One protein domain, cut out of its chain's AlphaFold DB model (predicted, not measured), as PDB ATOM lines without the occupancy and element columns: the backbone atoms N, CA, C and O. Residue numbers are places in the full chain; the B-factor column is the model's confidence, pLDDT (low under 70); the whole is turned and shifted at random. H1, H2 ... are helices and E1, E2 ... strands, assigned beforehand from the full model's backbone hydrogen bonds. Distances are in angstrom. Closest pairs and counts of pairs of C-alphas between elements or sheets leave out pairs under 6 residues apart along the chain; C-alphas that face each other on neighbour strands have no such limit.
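What this domain is: This is residues 2 to 59 of the 115 residues of an uncharacterized protein of Nitrosopumilus sp (UniProt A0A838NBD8). A small sheet of three strands is covered on one face by a single helix, H2, which runs along the strands; the other face is largely bare. The short helix H1 sits out at one end and only grazes the sheet, while the long link of residues 29 to 40 returns from the end of E2 to the beginning of H2 on the side of the sheet where H2 lies. The printed part has 58 residues, with two named helices and three named strands in the order H1, E1, E2, H2, E3, and its class is mixed, helices and strands. The sheet runs E2, E1, E3 and is mixed: E2 and E1 are antiparallel, E1 and E3 parallel. The whole is compact, with a radius of gyration of the C-alphas of 10.6 A and spans of 30 by 21 by 15 A.

Where its parts are: Start with the sheet and find C-alpha 10 at (22.477, 44.128, -23.242); from there E1, residues 10 to 15, runs 16.0 A to C-alpha 15 at (19.959, 47.225, -38.688), with z falling along the way. E2, residues 22 to 28, brings z back from C-alpha 22 at (17.683, 50.623, -36.618) and is 16.6 A long from first to last C-alpha. E3, residues 55 to 58, is the third strand, 10.2 A long, and ends at C-alpha 58 at (23.629, 42.322, -34.009). Next look for H2, residues 41 to 51, which is the longest helix and measures 15.2 A from Ser 41 to Glu 51. Last, go to the first printed residue, where H1, residues 2 to 5, is 5.6 A long.

How they stand to each other: Look first at E1, the inner strand of the sheet; E2 and E3 are its edge strands. E1 and E2 form a hairpin, their directions 171 degrees apart, and the C-alphas of residues 12 and 26, which face each other, are 5.0 A apart. In that pair you will find N 12 and O 26 within hydrogen-bond range at 2.9 A, and N 10 and O 28 at 2.8 A. On the other side of E1, E3 is parallel to it, with 22 degrees between their directions; N 11 and O 55 are within hydrogen-bond range at 2.8 A, and N 57 and O 11 at 2.9 A. Now move to H2, which is on the sheet at a height over the sheet of 9.2 A. It lies over E1 and E3 and runs along the strands, at 20 degrees to E1 on the local plane. This makes two layers, a helix on one face of a sheet. The closest C-alphas of H2 and E2 are those of Phe 42 and Thr 22, 5.0 A apart; of H2 and E1, those of Phe 42 and Pro 15, 6.0 A; of H2 and E3, those of Ala 49 and Ile 56, 7.0 A. H1 only grazes the sheet with its residues 3 to 5, and the C-alphas of Ser 4 and Lys 28 are its closest to E2, at 7.8 A. H1 and H2 are apart. In H2 every O i to N i+4 pair is within hydrogen-bond range, while H1 is too short for such a pair.

The domain as a whole: The two C-alphas farthest apart are those of Glu 2 and Asn 39, at 32.2 A. The printed part runs from residue 2 to residue 59 with no cut. The link from E2 to H2, 12 residues, is long; those from H1 to E1 and from H2 to E3 are tight, and that from E1 to E2 is short. Read the B-factor column for the model's confidence: the mean pLDDT of the printed part is 90.9, and residues 2 to 5 are under 70.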
ATOM      1  N   GLU A   2      15.903  32.040 -24.014       57.47
ATOM      2  CA  GLU A   2      17.267  31.587 -23.685       57.47
ATOM      3  C   GLU A   2      18.374  32.617 -23.979       57.47
ATOM      4  O   GLU A   2      19.167  32.919 -23.092       57.47
ATOM      5  N   THR A   3      18.351  33.278 -25.142       55.22
ATOM      6  CA  THR A   3      19.348  34.301 -25.520       55.22
ATOM      7  C   THR A   3      19.397  35.481 -24.542       55.22
ATOM      8  O   THR A   3      20.470  35.965 -24.198       55.22
ATOM      9  N   SER A   4      18.246  35.893 -23.990       58.53
ATOM     10  CA  SER A   4      18.189  37.020 -23.045       58.53
ATOM     11  C   SER A   4      18.833  36.716 -21.690       58.53
ATOM     12  O   SER A   4      19.147  37.644 -20.948       58.53
ATOM     13  N   ARG A   5      19.022  35.436 -21.328       66.81
ATOM     14  CA  ARG A   5      19.683  35.049 -20.071       66.81
ATOM     15  C   ARG A   5      21.197  35.219 -20.135       66.81
ATOM     16  O   ARG A   5      21.814  35.347 -19.086       66.81
ATOM     17  N   LYS A   6      21.775  35.258 -21.340       71.25
ATOM     18  CA  LYS A   6      23.221  35.388 -21.552       71.25
ATOM     19  C   LYS A   6      23.782  36.714 -21.034       71.25
ATOM     20  O   LYS A   6      24.945  36.768 -20.654       71.25
ATOM     21  N   PHE A   7      22.962  37.764 -21.003       75.00
ATOM     22  CA  PHE A   7      23.401  39.112 -20.658       75.00
ATOM     23  C   PHE A   7      22.610  39.669 -19.475       75.00
ATOM     24  O   PHE A   7      21.377  39.626 -19.458       75.00
ATOM     25  N   GLU A   8      23.315  40.215 -18.485       84.56
ATOM     26  CA  GLU A   8      22.710  40.984 -17.392       84.56
ATOM     27  C   GLU A   8      22.201  42.339 -17.910       84.56
ATOM     28  O   GLU A   8      21.053  42.711 -17.662       84.56
ATOM     29  N   LYS A   9      23.035  43.012 -18.718       92.12
ATOM     30  CA  LYS A   9      22.732  44.257 -19.429       92.12
ATOM     31  C   LYS A   9      23.151  44.134 -20.894       92.12
ATOM     32  O   LYS A   9      24.318  43.872 -21.182       92.12
ATOM     33  N   GLY A  10      22.214  44.304 -21.820       94.38
ATOM     34  CA  GLY A  10      22.477  44.128 -23.242       94.38
ATOM     35  C   GLY A  10      21.397  44.685 -24.159       94.38
ATOM     36  O   GLY A  10      20.268  44.955 -23.738       94.38
ATOM     37  N   ILE A  11      21.755  44.811 -25.431       95.19
ATOM     38  CA  ILE A  11      20.848  45.114 -26.530       95.19
ATOM     39  C   ILE A  11      20.934  44.036 -27.611       95.19
ATOM     40  O   ILE A  11      22.015  43.521 -27.900       95.19
ATOM     41  N   CYS A  12      19.801  43.737 -28.243       95.62
ATOM     42  CA  CYS A  12      19.773  43.049 -29.532       95.62
ATOM     43  C   CYS A  12      19.267  44.037 -30.581       95.62
ATOM     44  O   CYS A  12      18.206  44.639 -30.398       95.62
ATOM     45  N   ILE A  13      20.017  44.198 -31.666       95.94
ATOM     46  CA  ILE A  13      19.752  45.202 -32.693       95.94
ATOM     47  C   ILE A  13      19.622  44.551 -34.071       95.94
ATOM     48  O   ILE A  13      20.443  43.715 -34.448       95.94
ATOM     49  N   VAL A  14      18.594  44.942 -34.824       97.38
ATOM     50  CA  VAL A  14      18.474  44.641 -36.256       97.38
ATOM     51  C   VAL A  14      18.687  45.948 -37.022       97.38
ATOM     52  O   VAL A  14      17.912  46.887 -36.815       97.38
ATOM     53  N   PRO A  15      19.722  46.038 -37.872       96.81
ATOM     54  CA  PRO A  15      19.959  47.225 -38.688       96.81
ATOM     55  C   PRO A  15      18.934  47.335 -39.826       96.81
ATOM     56  O   PRO A  15      18.307  46.344 -40.193       96.81
ATOM     57  N   SER A  16      18.811  48.513 -40.429       95.00
ATOM     58  CA  SER A  16      18.238  48.657 -41.770       95.00
ATOM     59  C   SER A  16      19.134  47.952 -42.796       95.00
ATOM     60  O   SER A  16      20.312  47.664 -42.545       95.00
ATOM     61  N   LYS A  17      18.621  47.721 -44.004       92.38
ATOM     62  CA  LYS A  17      19.387  47.109 -45.099       92.38
ATOM     63  C   LYS A  17      20.637  47.916 -45.476       92.38
ATOM     64  O   LYS A  17      21.649  47.338 -45.868       92.38
ATOM     65  N   ARG A  18      20.581  49.244 -45.322       92.19
ATOM     66  CA  ARG A  18      21.701  50.164 -45.579       92.19
ATOM     67  C   ARG A  18      22.667  50.298 -44.395       92.19
ATOM     68  O   ARG A  18      23.674  50.984 -44.531       92.19
ATOM     69  N   PHE A  19      22.397  49.645 -43.260       93.75
ATOM     70  CA  PHE A  19      23.179  49.757 -42.019       93.75
ATOM     71  C   PHE A  19      23.286  51.186 -41.458       93.75
ATOM     72  O   PHE A  19      24.140  51.474 -40.625       93.75
ATOM     73  N   ASP A  20      22.401  52.084 -41.879       93.62
ATOM     74  CA  ASP A  20      22.295  53.459 -41.387       93.62
ATOM     75  C   ASP A  20      21.139  53.629 -40.382       93.62
ATOM     76  O   ASP A  20      21.142  54.568 -39.586       93.62
ATOM     77  N   GLY A  21      20.185  52.696 -40.381       94.81
ATOM     78  CA  GLY A  21      18.948  52.707 -39.608       94.81
ATOM     79  C   GLY A  21      18.859  51.562 -38.595       94.81
ATOM     80  O   GLY A  21      19.564  50.560 -38.709       94.81
ATOM     81  N   THR A  22      17.982  51.684 -37.596       95.94
ATOM     82  CA  THR A  22      17.683  50.623 -36.618       95.94
ATOM     83  C   THR A  22      16.224  50.192 -36.726       95.94
ATOM     84  O   THR A  22      15.340  50.909 -36.263       95.94
ATOM     85  N   ASN A  23      15.975  48.993 -37.255       95.25
ATOM     86  CA  ASN A  23      14.619  48.468 -37.448       95.25
ATOM     87  C   ASN A  23      14.071  47.806 -36.183       95.25
ATOM     88  O   ASN A  23      12.879  47.879 -35.891       95.25
ATOM     89  N   VAL A  24      14.944  47.153 -35.409       95.31
ATOM     90  CA  VAL A  24      14.580  46.538 -34.128       95.31
ATOM     91  C   VAL A  24      15.640  46.876 -33.096       95.31
ATOM     92  O   VAL A  24      16.828  46.675 -33.336       95.31
ATOM     93  N   LEU A  25      15.196  47.334 -31.928       95.62
ATOM     94  CA  LEU A  25      16.043  47.552 -30.763       95.62
ATOM     95  C   LEU A  25      15.393  46.918 -29.533       95.62
ATOM     96  O   LEU A  25      14.471  47.475 -28.935       95.62
ATOM     97  N   LEU A  26      15.885  45.746 -29.144       94.94
ATOM     98  CA  LEU A  26      15.514  45.099 -27.892       94.94
ATOM     99  C   LEU A  26      16.534  45.471 -26.817       94.94
ATOM    100  O   LEU A  26      17.734  45.409 -27.058       94.94
ATOM    101  N   ARG A  27      16.058  45.833 -25.623       93.88
ATOM    102  CA  ARG A  27      16.892  46.305 -24.510       93.88
ATOM    103  C   ARG A  27      16.633  45.497 -23.249       93.88
ATOM    104  O   ARG A  27      15.483  45.193 -22.927       93.88
ATOM    105  N   LYS A  28      17.701  45.198 -22.513       92.12
ATOM    106  CA  LYS A  28      17.651  44.598 -21.182       92.12
ATOM    107  C   LYS A  28      18.688  45.276 -20.275       92.12
ATOM    108  O   LYS A  28      19.871  45.178 -20.576       92.12
ATOM    109  N   PRO A  29      18.285  45.906 -19.159       92.06
ATOM    110  CA  PRO A  29      16.933  46.397 -18.880       92.06
ATOM    111  C   PRO A  29      16.472  47.429 -19.929       92.06
ATOM    112  O   PRO A  29      17.251  47.893 -20.756       92.06
ATOM    113  N   ASN A  30      15.191  47.796 -19.910       88.88
ATOM    114  CA  ASN A  30      14.568  48.685 -20.901       88.88
ATOM    115  C   ASN A  30      15.236  50.070 -21.040       88.88
ATOM    116  O   ASN A  30      15.152  50.656 -22.115       88.88
ATOM    117  N   LEU A  31      15.905  50.571 -19.996       93.44
ATOM    118  CA  LEU A  31      16.589  51.875 -19.965       93.44
ATOM    119  C   LEU A  31      18.124  51.766 -20.013       93.44
ATOM    120  O   LEU A  31      18.827  52.654 -19.552       93.44
ATOM    121  N   VAL A  32      18.664  50.654 -20.523       94.69
ATOM    122  CA  VAL A  32      20.120  50.418 -20.555       94.69
ATOM    123  C   VAL A  32      20.877  51.382 -21.488       94.69
ATOM    124  O   VAL A  32      22.054  51.650 -21.263       94.69
ATOM    125  N   ILE A  33      20.195  51.909 -22.511       95.44
ATOM    126  CA  ILE A  33      20.681  52.967 -23.404       95.44
ATOM    127  C   ILE A  33      19.532  53.896 -23.814       95.44
ATOM    128  O   ILE A  33      18.371  53.459 -23.901       95.44
ATOM    129  N   ASP A  34      19.890  55.138 -24.134       93.94
ATOM    130  CA  ASP A  34      19.021  56.090 -24.821       93.94
ATOM    131  C   ASP A  34      18.777  55.677 -26.277       93.94
ATOM    132  O   ASP A  34      19.514  54.877 -26.862       93.94
ATOM    133  N   THR A  35      17.707  56.215 -26.864       91.62
ATOM    134  CA  THR A  35      17.320  55.942 -28.251       91.62
ATOM    135  C   THR A  35      17.612  57.132 -29.145       91.62
ATOM    136  O   THR A  35      17.184  58.247 -28.852       91.62
ATOM    137  N   PHE A  36      18.254  56.867 -30.275       87.75
ATOM    138  CA  PHE A  36      18.597  57.846 -31.297       87.75
ATOM    139  C   PHE A  36      18.043  57.336 -32.624       87.75
ATOM    140  O   PHE A  36      18.752  56.655 -33.357       87.75
ATOM    141  N   TYR A  37      16.760  57.577 -32.893       87.50
ATOM    142  CA  TYR A  37      16.167  57.274 -34.200       87.50
ATOM    143  C   TYR A  37      16.513  58.379 -35.211       87.50
ATOM    144  O   TYR A  37      17.111  59.383 -34.834       87.50
ATOM    145  N   ASP A  38      16.188  58.158 -36.486       85.38
ATOM    146  CA  ASP A  38      16.589  58.965 -37.650       85.38
ATOM    147  C   ASP A  38      18.010  58.651 -38.165       85.38
ATOM    148  O   ASP A  38      18.471  57.500 -38.137       85.38
ATOM    149  N   ASN A  39      18.682  59.667 -38.717       83.38
ATOM    150  CA  ASN A  39      19.934  59.522 -39.443       83.38
ATOM    151  C   ASN A  39      21.011  58.858 -38.585       83.38
ATOM    152  O   ASN A  39      21.385  59.347 -37.517       83.38
ATOM    153  N   ASN A  40      21.571  57.776 -39.127       92.62
ATOM    154  CA  ASN A  40      22.687  57.047 -38.539       92.62
ATOM    155  C   ASN A  40      22.365  56.363 -37.194       92.62
ATOM    156  O   ASN A  40      23.266  56.101 -36.390       92.62
ATOM    157  N   SER A  41      21.086  56.064 -36.946       95.81
ATOM    158  CA  SER A  41      20.598  55.465 -35.698       95.81
ATOM    159  C   SER A  41      21.312  54.167 -35.315       95.81
ATOM    160  O   SER A  41      21.637  53.979 -34.145       95.81
ATOM    161  N   PHE A  42      21.636  53.293 -36.277       96.94
ATOM    162  CA  PHE A  42      22.382  52.057 -35.998       96.94
ATOM    163  C   PHE A  42      23.730  52.331 -35.327       96.94
ATOM    164  O   PHE A  42      24.028  51.790 -34.261       96.94
ATOM    165  N   HIS A  43      24.528  53.213 -35.927       96.69
ATOM    166  CA  HIS A  43      25.848  53.557 -35.412       96.69
ATOM    167  C   HIS A  43      25.755  54.274 -34.064       96.69
ATOM    168  O   HIS A  43      26.555  53.990 -33.175       96.69
ATOM    169  N   ASN A  44      24.756  55.144 -33.879       96.94
ATOM    170  CA  ASN A  44      24.530  55.827 -32.605       96.94
ATOM    171  C   ASN A  44      24.200  54.833 -31.479       96.94
ATOM    172  O   ASN A  44      24.812  54.902 -30.415       96.94
ATOM    173  N   HIS A  45      23.304  53.867 -31.721       97.25
ATOM    174  CA  HIS A  45      22.961  52.829 -30.741       97.25
ATOM    175  C   HIS A  45      24.146  51.910 -30.409       97.25
ATOM    176  O   HIS A  45      24.361  51.587 -29.242       97.25
ATOM    177  N   VAL A  46      24.934  51.505 -31.410       97.00
ATOM    178  CA  VAL A  46      26.141  50.687 -31.190       97.00
ATOM    179  C   VAL A  46      27.180  51.464 -30.381       97.00
ATOM    180  O   VAL A  46      27.750  50.921 -29.436       97.00
ATOM    181  N   LYS A  47      27.393  52.743 -30.714       96.81
ATOM    182  CA  LYS A  47      28.341  53.618 -30.023       96.81
ATOM    183  C   LYS A  47      27.971  53.797 -28.550       96.81
ATOM    184  O   LYS A  47      28.792  53.484 -27.695       96.81
ATOM    185  N   ILE A  48      26.746  54.232 -28.248       96.44
ATOM    186  CA  ILE A  48      26.333  54.488 -26.858       96.44
ATOM    187  C   ILE A  48      26.315  53.203 -26.018       96.44
ATOM    188  O   ILE A  48      26.662  53.220 -24.840       96.44
ATOM    189  N   ALA A  49      25.954  52.062 -26.617       96.00
ATOM    190  CA  ALA A  49      26.002  50.776 -25.933       96.00
ATOM    191  C   ALA A  49      27.442  50.375 -25.590       96.00
ATOM    192  O   ALA A  49      27.696  49.935 -24.469       96.00
ATOM    193  N   ALA A  50      28.386  50.580 -26.513       95.69
ATOM    194  CA  ALA A  50      29.801  50.338 -26.258       95.69
ATOM    195  C   ALA A  50      30.353  51.274 -25.169       95.69
ATOM    196  O   ALA A  50      31.017  50.804 -24.248       95.69
ATOM    197  N   GLU A  51      30.025  52.570 -25.221       96.56
ATOM    198  CA  GLU A  51      30.422  53.564 -24.210       96.56
ATOM    199  C   GLU A  51      29.886  53.213 -22.810       96.56
ATOM    200  O   GLU A  51      30.597  53.346 -21.815       96.56
ATOM    201  N   ASN A  52      28.668  52.671 -22.734       94.88
ATOM    202  CA  ASN A  52      28.029  52.260 -21.482       94.88
ATOM    203  C   ASN A  52      28.380  50.826 -21.034       94.88
ATOM    204  O   ASN A  52      27.787  50.329 -20.074       94.88
ATOM    205  N   ASN A  53      29.327  50.146 -21.695       95.00
ATOM    206  CA  ASN A  53      29.698  48.747 -21.423       95.00
ATOM    207  C   ASN A  53      28.498  47.776 -21.460       95.00
ATOM    208  O   ASN A  53      28.383  46.843 -20.662       95.00
ATOM    209  N   VAL A  54      27.575  48.011 -22.389       95.31
ATOM    210  CA  VAL A  54      26.373  47.203 -22.611       95.31
ATOM    211  C   VAL A  54      26.685  46.138 -23.653       95.31
ATOM    212  O   VAL A  54      27.272  46.429 -24.690       95.31
ATOM    213  N   SER A  55      26.280  44.891 -23.405       95.19
ATOM    214  CA  SER A  55      26.491  43.812 -24.381       95.19
ATOM    215  C   SER A  55      25.685  44.068 -25.659       95.19
ATOM    216  O   SER A  55      24.512  44.421 -25.577       95.19
ATOM    217  N   ILE A  56      26.284  43.862 -26.833       95.19
ATOM    218  CA  ILE A  56      25.639  44.129 -28.127       95.19
ATOM    219  C   ILE A  56      25.527  42.828 -28.917       95.19
ATOM    220  O   ILE A  56      26.527  42.155 -29.165       95.19
ATOM    221  N   GLU A  57      24.318  42.503 -29.363       95.31
ATOM    222  CA  GLU A  57      24.060  41.414 -30.302       95.31
ATOM    223  C   GLU A  57      23.418  41.969 -31.577       95.31
ATOM    224  O   GLU A  57      22.304  42.490 -31.551       95.31
ATOM    225  N   ILE A  58      24.128  41.870 -32.705       96.19
ATOM    226  CA  ILE A  58      23.629  42.322 -34.009       96.19
ATOM    227  C   ILE A  58      23.000  41.132 -34.729       96.19
ATOM    228  O   ILE A  58      23.685  40.166 -35.067       96.19
ATOM    229  N   ILE A  59      21.703  41.225 -35.004       95.56
ATOM    230  CA  ILE A  59      20.930  40.191 -35.690       95.56
ATOM    231  C   ILE A  59      20.705  40.635 -37.135       95.56
ATOM    232  O   ILE A  59      20.024  41.623 -37.397       95.56
TER     233      ILE A  59